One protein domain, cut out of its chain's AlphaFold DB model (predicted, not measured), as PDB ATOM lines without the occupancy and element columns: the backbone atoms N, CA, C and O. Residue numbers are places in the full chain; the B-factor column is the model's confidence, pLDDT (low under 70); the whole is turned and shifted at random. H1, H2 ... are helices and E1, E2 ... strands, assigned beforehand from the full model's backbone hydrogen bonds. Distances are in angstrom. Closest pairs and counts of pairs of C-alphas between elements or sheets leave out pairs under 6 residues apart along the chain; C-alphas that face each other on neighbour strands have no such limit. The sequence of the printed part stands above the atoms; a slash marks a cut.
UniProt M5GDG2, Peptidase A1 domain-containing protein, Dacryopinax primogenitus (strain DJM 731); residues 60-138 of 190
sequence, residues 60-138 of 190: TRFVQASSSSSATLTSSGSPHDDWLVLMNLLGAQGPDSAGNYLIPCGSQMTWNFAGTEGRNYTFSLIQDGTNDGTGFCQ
ATOM      1  N   THR A  60     -25.774  14.022 -21.926       64.56
ATOM      2  CA  THR A  60     -25.048  15.276 -22.135       64.56
ATOM      3  C   THR A  60     -24.552  15.326 -23.577       64.56
ATOM      4  O   THR A  60     -24.041  14.351 -24.118       64.56
ATOM      5  N   ARG A  61     -24.721  16.459 -24.252       66.94
ATOM      6  CA  ARG A  61     -24.419  16.573 -25.682       66.94
ATOM      7  C   ARG A  61     -23.227  17.499 -25.894       66.94
ATOM      8  O   ARG A  61     -23.159  18.578 -25.309       66.94
ATOM      9  N   PHE A  62     -22.290  17.087 -26.741       67.12
ATOM     10  CA  PHE A  62     -21.117  17.882 -27.092       67.12
ATOM     11  C   PHE A  62     -20.953  17.926 -28.611       67.12
ATOM     12  O   PHE A  62     -21.184  16.955 -29.327       67.12
ATOM     13  N   VAL A  63     -20.529  19.066 -29.128       62.31
ATOM     14  CA  VAL A  63     -20.317  19.255 -30.561       62.31
ATOM     15  C   VAL A  63     -18.857  19.556 -30.767       62.31
ATOM     16  O   VAL A  63     -18.295  20.418 -30.091       62.31
ATOM     17  N   GLN A  64     -18.238  18.859 -31.710       62.44
ATOM     18  CA  GLN A  64     -16.856  19.100 -32.064       62.44
ATOM     19  C   GLN A  64     -16.791  19.580 -33.514       62.44
ATOM     20  O   GLN A  64     -16.762  18.794 -34.456       62.44
ATOM     21  N   ALA A  65     -16.775  20.902 -33.686       52.94
ATOM     22  CA  ALA A  65     -16.722  21.543 -34.997       52.94
ATOM     23  C   ALA A  65     -15.395  21.262 -35.733       52.94
ATOM     24  O   ALA A  65     -15.351  21.286 -36.958       52.94
ATOM     25  N   SER A  66     -14.309  20.979 -35.001       52.88
ATOM     26  CA  SER A  66     -13.031  20.527 -35.567       52.88
ATOM     27  C   SER A  66     -12.175  19.797 -34.524       52.88
ATOM     28  O   SER A  66     -12.459  19.838 -33.327       52.88
ATOM     29  N   SER A  67     -11.043  19.215 -34.936       51.62
ATOM     30  CA  SER A  67     -10.022  18.670 -34.017       51.62
ATOM     31  C   SER A  67      -9.504  19.678 -32.974       51.62
ATOM     32  O   SER A  67      -8.876  19.273 -31.999       51.62
ATOM     33  N   SER A  68      -9.783  20.973 -33.158       46.78
ATOM     34  CA  SER A  68      -9.326  22.080 -32.309       46.78
ATOM     35  C   SER A  68     -10.446  22.918 -31.680       46.78
ATOM     36  O   SER A  68     -10.157  23.813 -30.888       46.78
ATOM     37  N   SER A  69     -11.715  22.644 -31.998       57.44
ATOM     38  CA  SER A  69     -12.858  23.398 -31.476       57.44
ATOM     39  C   SER A  69     -13.977  22.465 -31.016       57.44
ATOM     40  O   SER A  69     -14.611  21.770 -31.809       57.44
ATOM     41  N   SER A  70     -14.224  22.478 -29.708       61.66
ATOM     42  CA  SER A  70     -15.331  21.779 -29.058       61.66
ATOM     43  C   SER A  70     -16.230  22.784 -28.353       61.66
ATOM     44  O   SER A  70     -15.738  23.662 -27.643       61.66
ATOM     45  N   ALA A  71     -17.536  22.624 -28.505       58.62
ATOM     46  CA  ALA A  71     -18.542  23.373 -27.777       58.62
ATOM     47  C   ALA A  71     -19.470  22.398 -27.048       58.62
ATOM     48  O   ALA A  71     -19.935  21.405 -27.610       58.62
ATOM     49  N   THR A  72     -19.736  22.676 -25.777       62.38
ATOM     50  CA  THR A  72     -20.684  21.897 -24.982       62.38
ATOM     51  C   THR A  72     -22.088  22.433 -25.214       62.38
ATOM     52  O   THR A  72     -22.338  23.616 -24.986       62.38
ATOM     53  N   LEU A  73     -23.015  21.561 -25.611       63.84
ATOM     54  CA  LEU A  73     -24.441  21.864 -25.594       63.84
ATOM     55  C   LEU A  73     -24.975  21.514 -24.204       63.84
ATOM     56  O   LEU A  73     -25.318  20.368 -23.913       63.84
ATOM     57  N   THR A  74     -25.041  22.502 -23.317       56.31
ATOM     58  CA  THR A  74     -25.807  22.365 -22.074       56.31
ATOM     59  C   THR A  74     -27.277  22.606 -22.402       56.31
ATOM     60  O   THR A  74     -27.737  23.745 -22.389       56.31
ATOM     61  N   SER A  75     -28.004  21.553 -22.773       52.47
ATOM     62  CA  SER A  75     -29.402  21.681 -23.185       52.47
ATOM     63  C   SER A  75     -30.292  22.081 -22.006       52.47
ATOM     64  O   SER A  75     -30.558  21.272 -21.115       52.47
ATOM     65  N   SER A  76     -30.776  23.319 -22.010       51.38
ATOM     66  CA  SER A  76     -31.915  23.755 -21.193       51.38
ATOM     67  C   SER A  76     -33.157  24.073 -22.039       51.38
ATOM     68  O   SER A  76     -34.155  24.520 -21.481       51.38
ATOM     69  N   GLY A  77     -33.081  23.892 -23.365       59.34
ATOM     70  CA  GLY A  77     -34.116  24.245 -24.346       59.34
ATOM     71  C   GLY A  77     -34.695  23.044 -25.098       59.34
ATOM     72  O   GLY A  77     -34.396  21.889 -24.783       59.34
ATOM     73  N   SER A  78     -35.555  23.321 -26.078       72.00
ATOM     74  CA  SER A  78     -36.128  22.300 -26.963       72.00
ATOM     75  C   SER A  78     -35.081  21.770 -27.966       72.00
ATOM     76  O   SER A  78     -34.100  22.464 -28.240       72.00
ATOM     77  N   PRO A  79     -35.254  20.570 -28.557       74.50
ATOM     78  CA  PRO A  79     -34.369  20.081 -29.624       74.50
ATOM     79  C   PRO A  79     -34.226  21.039 -30.815       74.50
ATOM     80  O   PRO A  79     -33.151  21.107 -31.405       74.50
ATOM     81  N   HIS A  80     -35.270  21.813 -31.125       80.06
ATOM     82  CA  HIS A  80     -35.209  22.887 -32.115       80.06
ATOM     83  C   HIS A  80     -34.211  23.984 -31.708       80.06
ATOM     84  O   HIS A  80     -33.340  24.360 -32.492       80.06
ATOM     85  N   ASP A  81     -34.272  24.455 -30.458       80.44
ATOM     86  CA  ASP A  81     -33.327  25.459 -29.951       80.44
ATOM     87  C   ASP A  81     -31.888  24.922 -29.971       80.44
ATOM     88  O   ASP A  81     -30.964  25.618 -30.400       80.44
ATOM     89  N   ASP A  82     -31.701  23.662 -29.560       76.56
ATOM     90  CA  ASP A  82     -30.403  22.986 -29.624       76.56
ATOM     91  C   ASP A  82     -29.889  22.915 -31.077       76.56
ATOM     92  O   ASP A  82     -28.695  23.108 -31.309       76.56
ATOM     93  N   TRP A  83     -30.766  22.669 -32.061       80.62
ATOM     94  CA  TRP A  83     -30.413  22.646 -33.484       80.62
ATOM     95  C   TRP A  83     -29.940  24.014 -33.988       80.62
ATOM     96  O   TRP A  83     -28.906  24.103 -34.651       80.62
ATOM     97  N   LEU A  84     -30.637  25.097 -33.635       84.69
ATOM     98  CA  LEU A  84     -30.228  26.453 -34.017       84.69
ATOM     99  C   LEU A  84     -28.875  26.830 -33.401       84.69
ATOM    100  O   LEU A  84     -28.002  27.376 -34.083       84.69
ATOM    101  N   VAL A  85     -28.668  26.494 -32.124       81.06
ATOM    102  CA  VAL A  85     -27.381  26.699 -31.444       81.06
ATOM    103  C   VAL A  85     -26.282  25.871 -32.111       81.06
ATOM    104  O   VAL A  85     -25.195  26.396 -32.362       81.06
ATOM    105  N   LEU A  86     -26.562  24.611 -32.451       81.38
ATOM    106  CA  LEU A  86     -25.639  23.716 -33.148       81.38
ATOM    107  C   LEU A  86     -25.187  24.301 -34.492       81.38
ATOM    108  O   LEU A  86     -23.985  24.403 -34.733       81.38
ATOM    109  N   MET A  87     -26.128  24.711 -35.349       85.62
ATOM    110  CA  MET A  87     -25.815  25.288 -36.662       85.62
ATOM    111  C   MET A  87     -24.933  26.535 -36.532       85.62
ATOM    112  O   MET A  87     -23.934  26.669 -37.242       85.62
ATOM    113  N   ASN A  88     -25.241  27.408 -35.570       84.50
ATOM    114  CA  ASN A  88     -24.443  28.603 -35.305       84.50
ATOM    115  C   ASN A  88     -23.018  28.266 -34.821       84.50
ATOM    116  O   ASN A  88     -22.048  28.838 -35.312       84.50
ATOM    117  N   LEU A  89     -22.871  27.311 -33.894       79.25
ATOM    118  CA  LEU A  89     -21.563  26.885 -33.370       79.25
ATOM    119  C   LEU A  89     -20.673  26.231 -34.433       79.25
ATOM    120  O   LEU A  89     -19.450  26.358 -34.373       79.25
ATOM    121  N   LEU A  90     -21.276  25.537 -35.398       80.44
ATOM    122  CA  LEU A  90     -20.567  24.903 -36.511       80.44
ATOM    123  C   LEU A  90     -20.158  25.894 -37.607       80.44
ATOM    124  O   LEU A  90     -19.423  25.511 -38.513       80.44
ATOM    125  N   GLY A  91     -20.629  27.145 -37.561       85.31
ATOM    126  CA  GLY A  91     -20.449  28.090 -38.664       85.31
ATOM    127  C   GLY A  91     -21.208  27.662 -39.923       85.31
ATOM    128  O   GLY A  91     -20.707  27.836 -41.035       85.31
ATOM    129  N   ALA A  92     -22.387  27.060 -39.749       89.00
ATOM    130  CA  ALA A  92     -23.251  26.675 -40.853       89.00
ATOM    131  C   ALA A  92     -23.726  27.897 -41.655       89.00
ATOM    132  O   ALA A  92     -23.956  28.977 -41.110       89.00
ATOM    133  N   GLN A  93     -23.924  27.710 -42.956       91.44
ATOM    134  CA  GLN A  93     -24.655  28.631 -43.817       91.44
ATOM    135  C   GLN A  93     -26.143  28.283 -43.807       91.44
ATOM    136  O   GLN A  93     -26.508  27.109 -43.839       91.44
ATOM    137  N   GLY A  94     -26.996  29.305 -43.816       89.69
ATOM    138  CA  GLY A  94     -28.448  29.155 -43.856       89.69
ATOM    139  C   GLY A  94     -29.158  29.734 -42.622       89.69
ATOM    140  O   GLY A  94     -28.551  30.508 -41.876       89.69
ATOM    141  N   PRO A  95     -30.443  29.394 -42.422       90.31
ATOM    142  CA  PRO A  95     -31.220  28.544 -43.316       90.31
ATOM    143  C   PRO A  95     -31.516  29.251 -44.649       90.31
ATOM    144  O   PRO A  95     -31.630  30.476 -44.700       90.31
ATOM    145  N   ASP A  96     -31.630  28.489 -45.735       88.50
ATOM    146  CA  ASP A  96     -32.189  28.989 -46.995       88.50
ATOM    147  C   ASP A  96     -33.710  29.244 -46.876       88.50
ATOM    148  O   ASP A  96     -34.323  29.056 -45.822       88.50
ATOM    149  N   SER A  97     -34.364  29.658 -47.967       87.94
ATOM    150  CA  SER A  97     -35.817  29.903 -47.978       87.94
ATOM    151  C   SER A  97     -36.677  28.665 -47.688       87.94
ATOM    152  O   SER A  97     -37.876  28.807 -47.458       87.94
ATOM    153  N   ALA A  98     -36.096  27.466 -47.742       85.75
ATOM    154  CA  ALA A  98     -36.744  26.199 -47.430       85.75
ATOM    155  C   ALA A  98     -36.352  25.659 -46.040       85.75
ATOM    156  O   ALA A  98     -36.808  24.580 -45.668       85.75
ATOM    157  N   GLY A  99     -35.560  26.399 -45.256       84.88
ATOM    158  CA  GLY A  99     -35.142  25.986 -43.917       84.88
ATOM    159  C   GLY A  99     -33.862  25.147 -43.881       84.88
ATOM    160  O   GLY A  99     -33.489  24.669 -42.811       84.88
ATOM    161  N   ASN A 100     -33.179  24.949 -45.013       86.81
ATOM    162  CA  ASN A 100     -32.017  24.062 -45.079       86.81
ATOM    163  C   ASN A 100     -30.732  24.783 -44.683       86.81
ATOM    164  O   ASN A 100     -30.490  25.918 -45.093       86.81
ATOM    165  N   TYR A 101     -29.874  24.077 -43.952       89.88
ATOM    166  CA  TYR A 101     -28.524  24.524 -43.626       89.88
ATOM    167  C   TYR A 101     -27.487  23.767 -44.454       89.88
ATOM    168  O   TYR A 101     -27.709  22.627 -44.855       89.88
ATOM    169  N   LEU A 102     -26.328  24.387 -44.647       91.06
ATOM    170  CA  LEU A 102     -25.105  23.743 -45.114       91.06
ATOM    171  C   LEU A 102     -24.036  23.922 -44.041       91.06
ATOM    172  O   LEU A 102     -23.847  25.027 -43.542       91.06
ATOM    173  N   ILE A 103     -23.319  22.867 -43.675       87.81
ATOM    174  CA  ILE A 103     -22.300  22.929 -42.614       87.81
ATOM    175  C   ILE A 103     -20.902  22.696 -43.199       87.81
ATOM    176  O   ILE A 103     -20.788  22.009 -44.217       87.81
ATOM    177  N   PRO A 104     -19.824  23.241 -42.604       87.50
ATOM    178  CA  PRO A 104     -18.472  22.980 -43.086       87.50
ATOM    179  C   PRO A 104     -18.181  21.480 -43.150       87.50
ATOM    180  O   PRO A 104     -18.441  20.734 -42.195       87.50
ATOM    181  N   CYS A 105     -17.637  21.026 -44.277       85.56
ATOM    182  CA  CYS A 105     -17.274  19.623 -44.432       85.56
ATOM    183  C   CYS A 105     -16.229  19.213 -43.378       85.56
ATOM    184  O   CYS A 105     -15.309  19.970 -43.072       85.56
ATOM    185  N   GLY A 106     -16.368  18.007 -42.819       78.56
ATOM    186  CA  GLY A 106     -15.527  17.492 -41.730       78.56
ATOM    187  C   GLY A 106     -16.080  17.719 -40.316       78.56
ATOM    188  O   GLY A 106     -15.451  17.289 -39.352       78.56
ATOM    189  N   SER A 107     -17.249  18.352 -40.181       78.94
ATOM    190  CA  SER A 107     -17.919  18.558 -38.889       78.94
ATOM    191  C   SER A 107     -18.413  17.242 -38.265       78.94
ATOM    192  O   SER A 107     -19.067  16.435 -38.930       78.94
ATOM    193  N   GLN A 108     -18.166  17.044 -36.964       77.19
ATOM    194  CA  GLN A 108     -18.589  15.856 -36.210       77.19
ATOM    195  C   GLN A 108     -19.363  16.236 -34.937       77.19
ATOM    196  O   GLN A 108     -19.142  17.285 -34.330       77.19
ATOM    197  N   MET A 109     -20.266  15.362 -34.489       72.94
ATOM    198  CA  MET A 109     -20.928  15.500 -33.189       72.94
ATOM    199  C   MET A 109     -20.538  14.365 -32.260       72.94
ATOM    200  O   MET A 109     -20.419  13.217 -32.681       72.94
ATOM    201  N   THR A 110     -20.380  14.697 -30.981       72.25
ATOM    202  CA  THR A 110     -20.114  13.737 -29.916       72.25
ATOM    203  C   THR A 110     -21.297  13.686 -28.959       72.25
ATOM    204  O   THR A 110     -21.521  14.567 -28.131       72.25
ATOM    205  N   TRP A 111     -22.061  12.610 -29.030       67.25
ATOM    206  CA  TRP A 111     -23.076  12.306 -28.039       67.25
ATOM    207  C   TRP A 111     -22.454  11.632 -26.819       67.25
ATOM    208  O   TRP A 111     -21.820  10.585 -26.936       67.25
ATOM    209  N   ASN A 112     -22.679  12.176 -25.628       63.97
ATOM    210  CA  ASN A 112     -22.379  11.477 -24.386       63.97
ATOM    211  C   ASN A 112     -23.709  11.109 -23.720       63.97
ATOM    212  O   ASN A 112     -24.383  11.909 -23.075       63.97
ATOM    213  N   PHE A 113     -24.163   9.878 -23.918       63.47
ATOM    214  CA  PHE A 113     -25.203   9.362 -23.035       63.47
ATOM    215  C   PHE A 113     -24.605   9.294 -21.628       63.47
ATOM    216  O   PHE A 113     -23.437   8.935 -21.521       63.47
ATOM    217  N   ALA A 114     -25.363   9.587 -20.561       56.25
ATOM    218  CA  ALA A 114     -24.910   9.260 -19.206       56.25
ATOM    219  C   ALA A 114     -24.929   7.730 -19.021       56.25
ATOM    220  O   ALA A 114     -25.763   7.172 -18.314       56.25
ATOM    221  N   GLY A 115     -24.066   7.049 -19.768       58.38
ATOM    222  CA  GLY A 115     -23.754   5.644 -19.660       58.38
ATOM    223  C   GLY A 115     -22.645   5.434 -18.644       58.38
ATOM    224  O   GLY A 115     -22.260   6.329 -17.882       58.38
ATOM    225  N   THR A 116     -22.126   4.219 -18.628       57.97
ATOM    226  CA  THR A 116     -21.083   3.823 -17.691       57.97
ATOM    227  C   THR A 116     -19.699   4.101 -18.290       57.97
ATOM    228  O   THR A 116     -19.482   3.977 -19.495       57.97
ATOM    229  N   GLU A 117     -18.744   4.504 -17.444       62.81
ATOM    230  CA  GLU A 117     -17.312   4.648 -17.787       62.81
ATOM    231  C   GLU A 117     -16.916   5.832 -18.698       62.81
ATOM    232  O   GLU A 117     -15.794   5.876 -19.198       62.81
ATOM    233  N   GLY A 118     -17.782   6.833 -18.892       64.25
ATOM    234  CA  GLY A 118     -17.412   8.061 -19.617       64.25
ATOM    235  C   GLY A 118     -17.209   7.867 -21.126       64.25
ATOM    236  O   GLY A 118     -16.444   8.605 -21.748       64.25
ATOM    237  N   ARG A 119     -17.883   6.872 -21.716       74.00
ATOM    238  CA  ARG A 119     -17.835   6.597 -23.156       74.00
ATOM    239  C   ARG A 119     -18.525   7.691 -23.973       74.00
ATOM    240  O   ARG A 119     -19.623   8.138 -23.656       74.00
ATOM    241  N   ASN A 120     -17.867   8.088 -25.060       76.69
ATOM    242  CA  ASN A 120     -18.353   9.071 -26.023       76.69
ATOM    243  C   ASN A 120     -18.775   8.366 -27.317       76.69
ATOM    244  O   ASN A 120     -17.978   7.643 -27.915       76.69
ATOM    245  N   TYR A 121     -20.002   8.616 -27.763       77.19
ATOM    246  CA  TYR A 121     -20.565   8.088 -29.002       77.19
ATOM    247  C   TYR A 121     -20.625   9.195 -30.048       77.19
ATOM    248  O   TYR A 121     -21.390  10.145 -29.931       77.19
ATOM    249  N   THR A 122     -19.807   9.095 -31.080       79.31
ATOM    250  CA  THR A 122     -19.656  10.110 -32.118       79.31
ATOM    251  C   THR A 122     -20.386   9.718 -33.387       79.31
ATOM    252  O   THR A 122     -20.386   8.552 -33.763       79.31
ATOM    253  N   PHE A 123     -20.932  10.686 -34.110       77.12
ATOM    254  CA  PHE A 123     -21.343  10.464 -35.490       77.12
ATOM    255  C   PHE A 123     -21.068  11.692 -36.353       77.12
ATOM    256  O   PHE A 123     -20.909  12.811 -35.857       77.12
ATOM    257  N   SER A 124     -20.980  11.463 -37.662       80.56
ATOM    258  CA  SER A 124     -20.800  12.542 -38.626       80.56
ATOM    259  C   SER A 124     -22.072  13.375 -38.714       80.56
ATOM    260  O   SER A 124     -23.153  12.829 -38.929       80.56
ATOM    261  N   LEU A 125     -21.945  14.695 -38.576       79.62
ATOM    262  CA  LEU A 125     -23.055  15.605 -38.856       79.62
ATOM    263  C   LEU A 125     -23.195  15.907 -40.342       79.62
ATOM    264  O   LEU A 125     -24.192  16.512 -40.723       79.62
ATOM    265  N   ILE A 126     -22.223  15.514 -41.165       85.19
ATOM    266  CA  ILE A 126     -22.236  15.743 -42.608       85.19
ATOM    267  C   ILE A 126     -22.647  14.490 -43.365       85.19
ATOM    268  O   ILE A 126     -22.306  13.367 -42.987       85.19
ATOM    269  N   GLN A 127     -23.321  14.707 -44.486       83.69
ATOM    270  CA  GLN A 127     -23.462  13.717 -45.533       83.69
ATOM    271  C   GLN A 127     -22.243  13.802 -46.459       83.69
ATOM    272  O   GLN A 127     -22.063  14.784 -47.187       83.69
ATOM    273  N   ASP A 128     -21.396  12.774 -46.430       79.69
ATOM    274  CA  ASP A 128     -20.198  12.710 -47.267       79.69
ATOM    275  C   ASP A 128     -20.542  12.767 -48.764       79.69
ATOM    276  O   ASP A 128     -21.570  12.262 -49.216       79.69
ATOM    277  N   GLY A 129     -19.661  13.393 -49.549       83.31
ATOM    278  CA  GLY A 129     -19.818  13.492 -51.005       83.31
ATOM    279  C   GLY A 129     -20.827  14.542 -51.485       83.31
ATOM    280  O   GLY A 129     -21.058  14.642 -52.684       83.31
ATOM    281  N   THR A 130     -21.396  15.344 -50.580       88.44
ATOM    282  CA  THR A 130     -22.307  16.453 -50.929       88.44
ATOM    283  C   THR A 130     -21.597  17.791 -51.147       88.44
ATOM    284  O   THR A 130     -22.241  18.768 -51.518       88.44
ATOM    285  N   ASN A 131     -20.277  17.836 -50.951       89.12
ATOM    286  CA  ASN A 131     -19.471  19.014 -51.255       89.12
ATOM    287  C   ASN A 131     -19.390  19.229 -52.769       89.12
ATOM    288  O   ASN A 131     -18.782  18.434 -53.486       89.12
ATOM    289  N   ASP A 132     -19.947  20.336 -53.239       87.50
ATOM    290  CA  ASP A 132     -19.936  20.773 -54.637       87.50
ATOM    291  C   ASP A 132     -18.706  21.632 -55.002       87.50
ATOM    292  O   ASP A 132     -18.628  22.198 -56.092       87.50
ATOM    293  N   GLY A 133     -17.727  21.722 -54.098       86.06
ATOM    294  CA  GLY A 133     -16.528  22.549 -54.232       86.06
ATOM    295  C   GLY A 133     -16.568  23.834 -53.400       86.06
ATOM    296  O   GLY A 133     -15.568  24.547 -53.350       86.06
ATOM    297  N   THR A 134     -17.676  24.117 -52.708       88.44
ATOM    298  CA  THR A 134     -17.820  25.280 -51.812       88.44
ATOM    299  C   THR A 134     -17.175  25.089 -50.438       88.44
ATOM    300  O   THR A 134     -16.984  26.064 -49.710       88.44
ATOM    301  N   GLY A 135     -16.823  23.853 -50.068       89.00
ATOM    302  CA  GLY A 135     -16.316  23.518 -48.730       89.00
ATOM    303  C   GLY A 135     -17.419  23.269 -47.695       89.00
ATOM    304  O   GLY A 135     -17.109  23.004 -46.531       89.00
ATOM    305  N   PHE A 136     -18.683  23.307 -48.119       90.69
ATOM    306  CA  PHE A 136     -19.846  23.000 -47.297       90.69
ATOM    307  C   PHE A 136     -20.523  21.709 -47.765       90.69
ATOM    308  O   PHE A 136     -20.491  21.354 -48.940       90.69
ATOM    309  N   CYS A 137     -21.109  20.993 -46.814       90.56
ATOM    310  CA  CYS A 137     -21.752  19.702 -46.990       90.56
ATOM    311  C   CYS A 137     -23.195  19.777 -46.467       90.56
ATOM    312  O   CYS A 137     -23.503  20.553 -45.554       90.56
ATOM    313  N   GLN A 138     -24.079  18.947 -47.019       89.12
ATOM    314  CA  GLN A 138     -25.427  18.781 -46.484       89.12
ATOM    315  C   GLN A 138     -25.371  18.121 -45.093       89.12
ATOM    316  O   GLN A 138     -24.539  17.233 -44.871       89.12
TER     317      GLN A 138
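This is residues 60 to 138 of the 190 residues of the protein "Peptidase A1 domain-containing protein" of Dacryopinax primogenitus (strain DJM 731) (UniProt M5GDG2). A twisted antiparallel sheet of four strands, order E2, E1, E3, E4, has one helix, H1, over one face, making two layers, and long loops, residues 90 to 107 and 125 to 138, reach past one end. The 79 printed residues hold E1, E2, H1, E3, E4 in chain order; the class is mixed, with under half of the residues in named elements. The whole is compact, radius of gyration of the C-alphas 13.2 A, with spans of 41 by 25 by 19 A.

E1, residues 60 to 66, forms a hairpin with E2, residues 69 to 73; N 71 and O 63 are 2.8 A apart, within hydrogen-bond range. E3, residues 108 to 113, is antiparallel to E1, with N 60 and O 112 at 2.8 A, and forms a hairpin with E4, residues 121 to 124, with N 111 and O 121 at 2.7 A. H1, residues 79 to 89, is on the sheet at a height of 10.3 A, over E1 and only just over E2, with 3 C-alphas on E2; the closest C-alphas of H1 and E2, Leu 89 and Ala 71, are 7.3 A apart. In H1 every O i to N i+4 pair is within hydrogen-bond range. E2, H1 and E3 make a split strand-helix-strand unit, two same-way strands with E1 between, its crossover right-handed.

E1, 18.8 A long, begins at C-alpha 60 (-25.048, 15.276, -22.135); E4, 10.6 A, ends at C-alpha 124 (-20.800, 12.542, -38.626). E2 measures 13.1 A, H1 15.0 A and E3 16.1 A.

The C-alphas of Ser 97 and Glu 117, the two farthest apart, are 43.5 A apart. The printed part has no cut; the link from H1 to E3 is long. pLDDT is under 70 in residues 60 to 77 and 111 to 118.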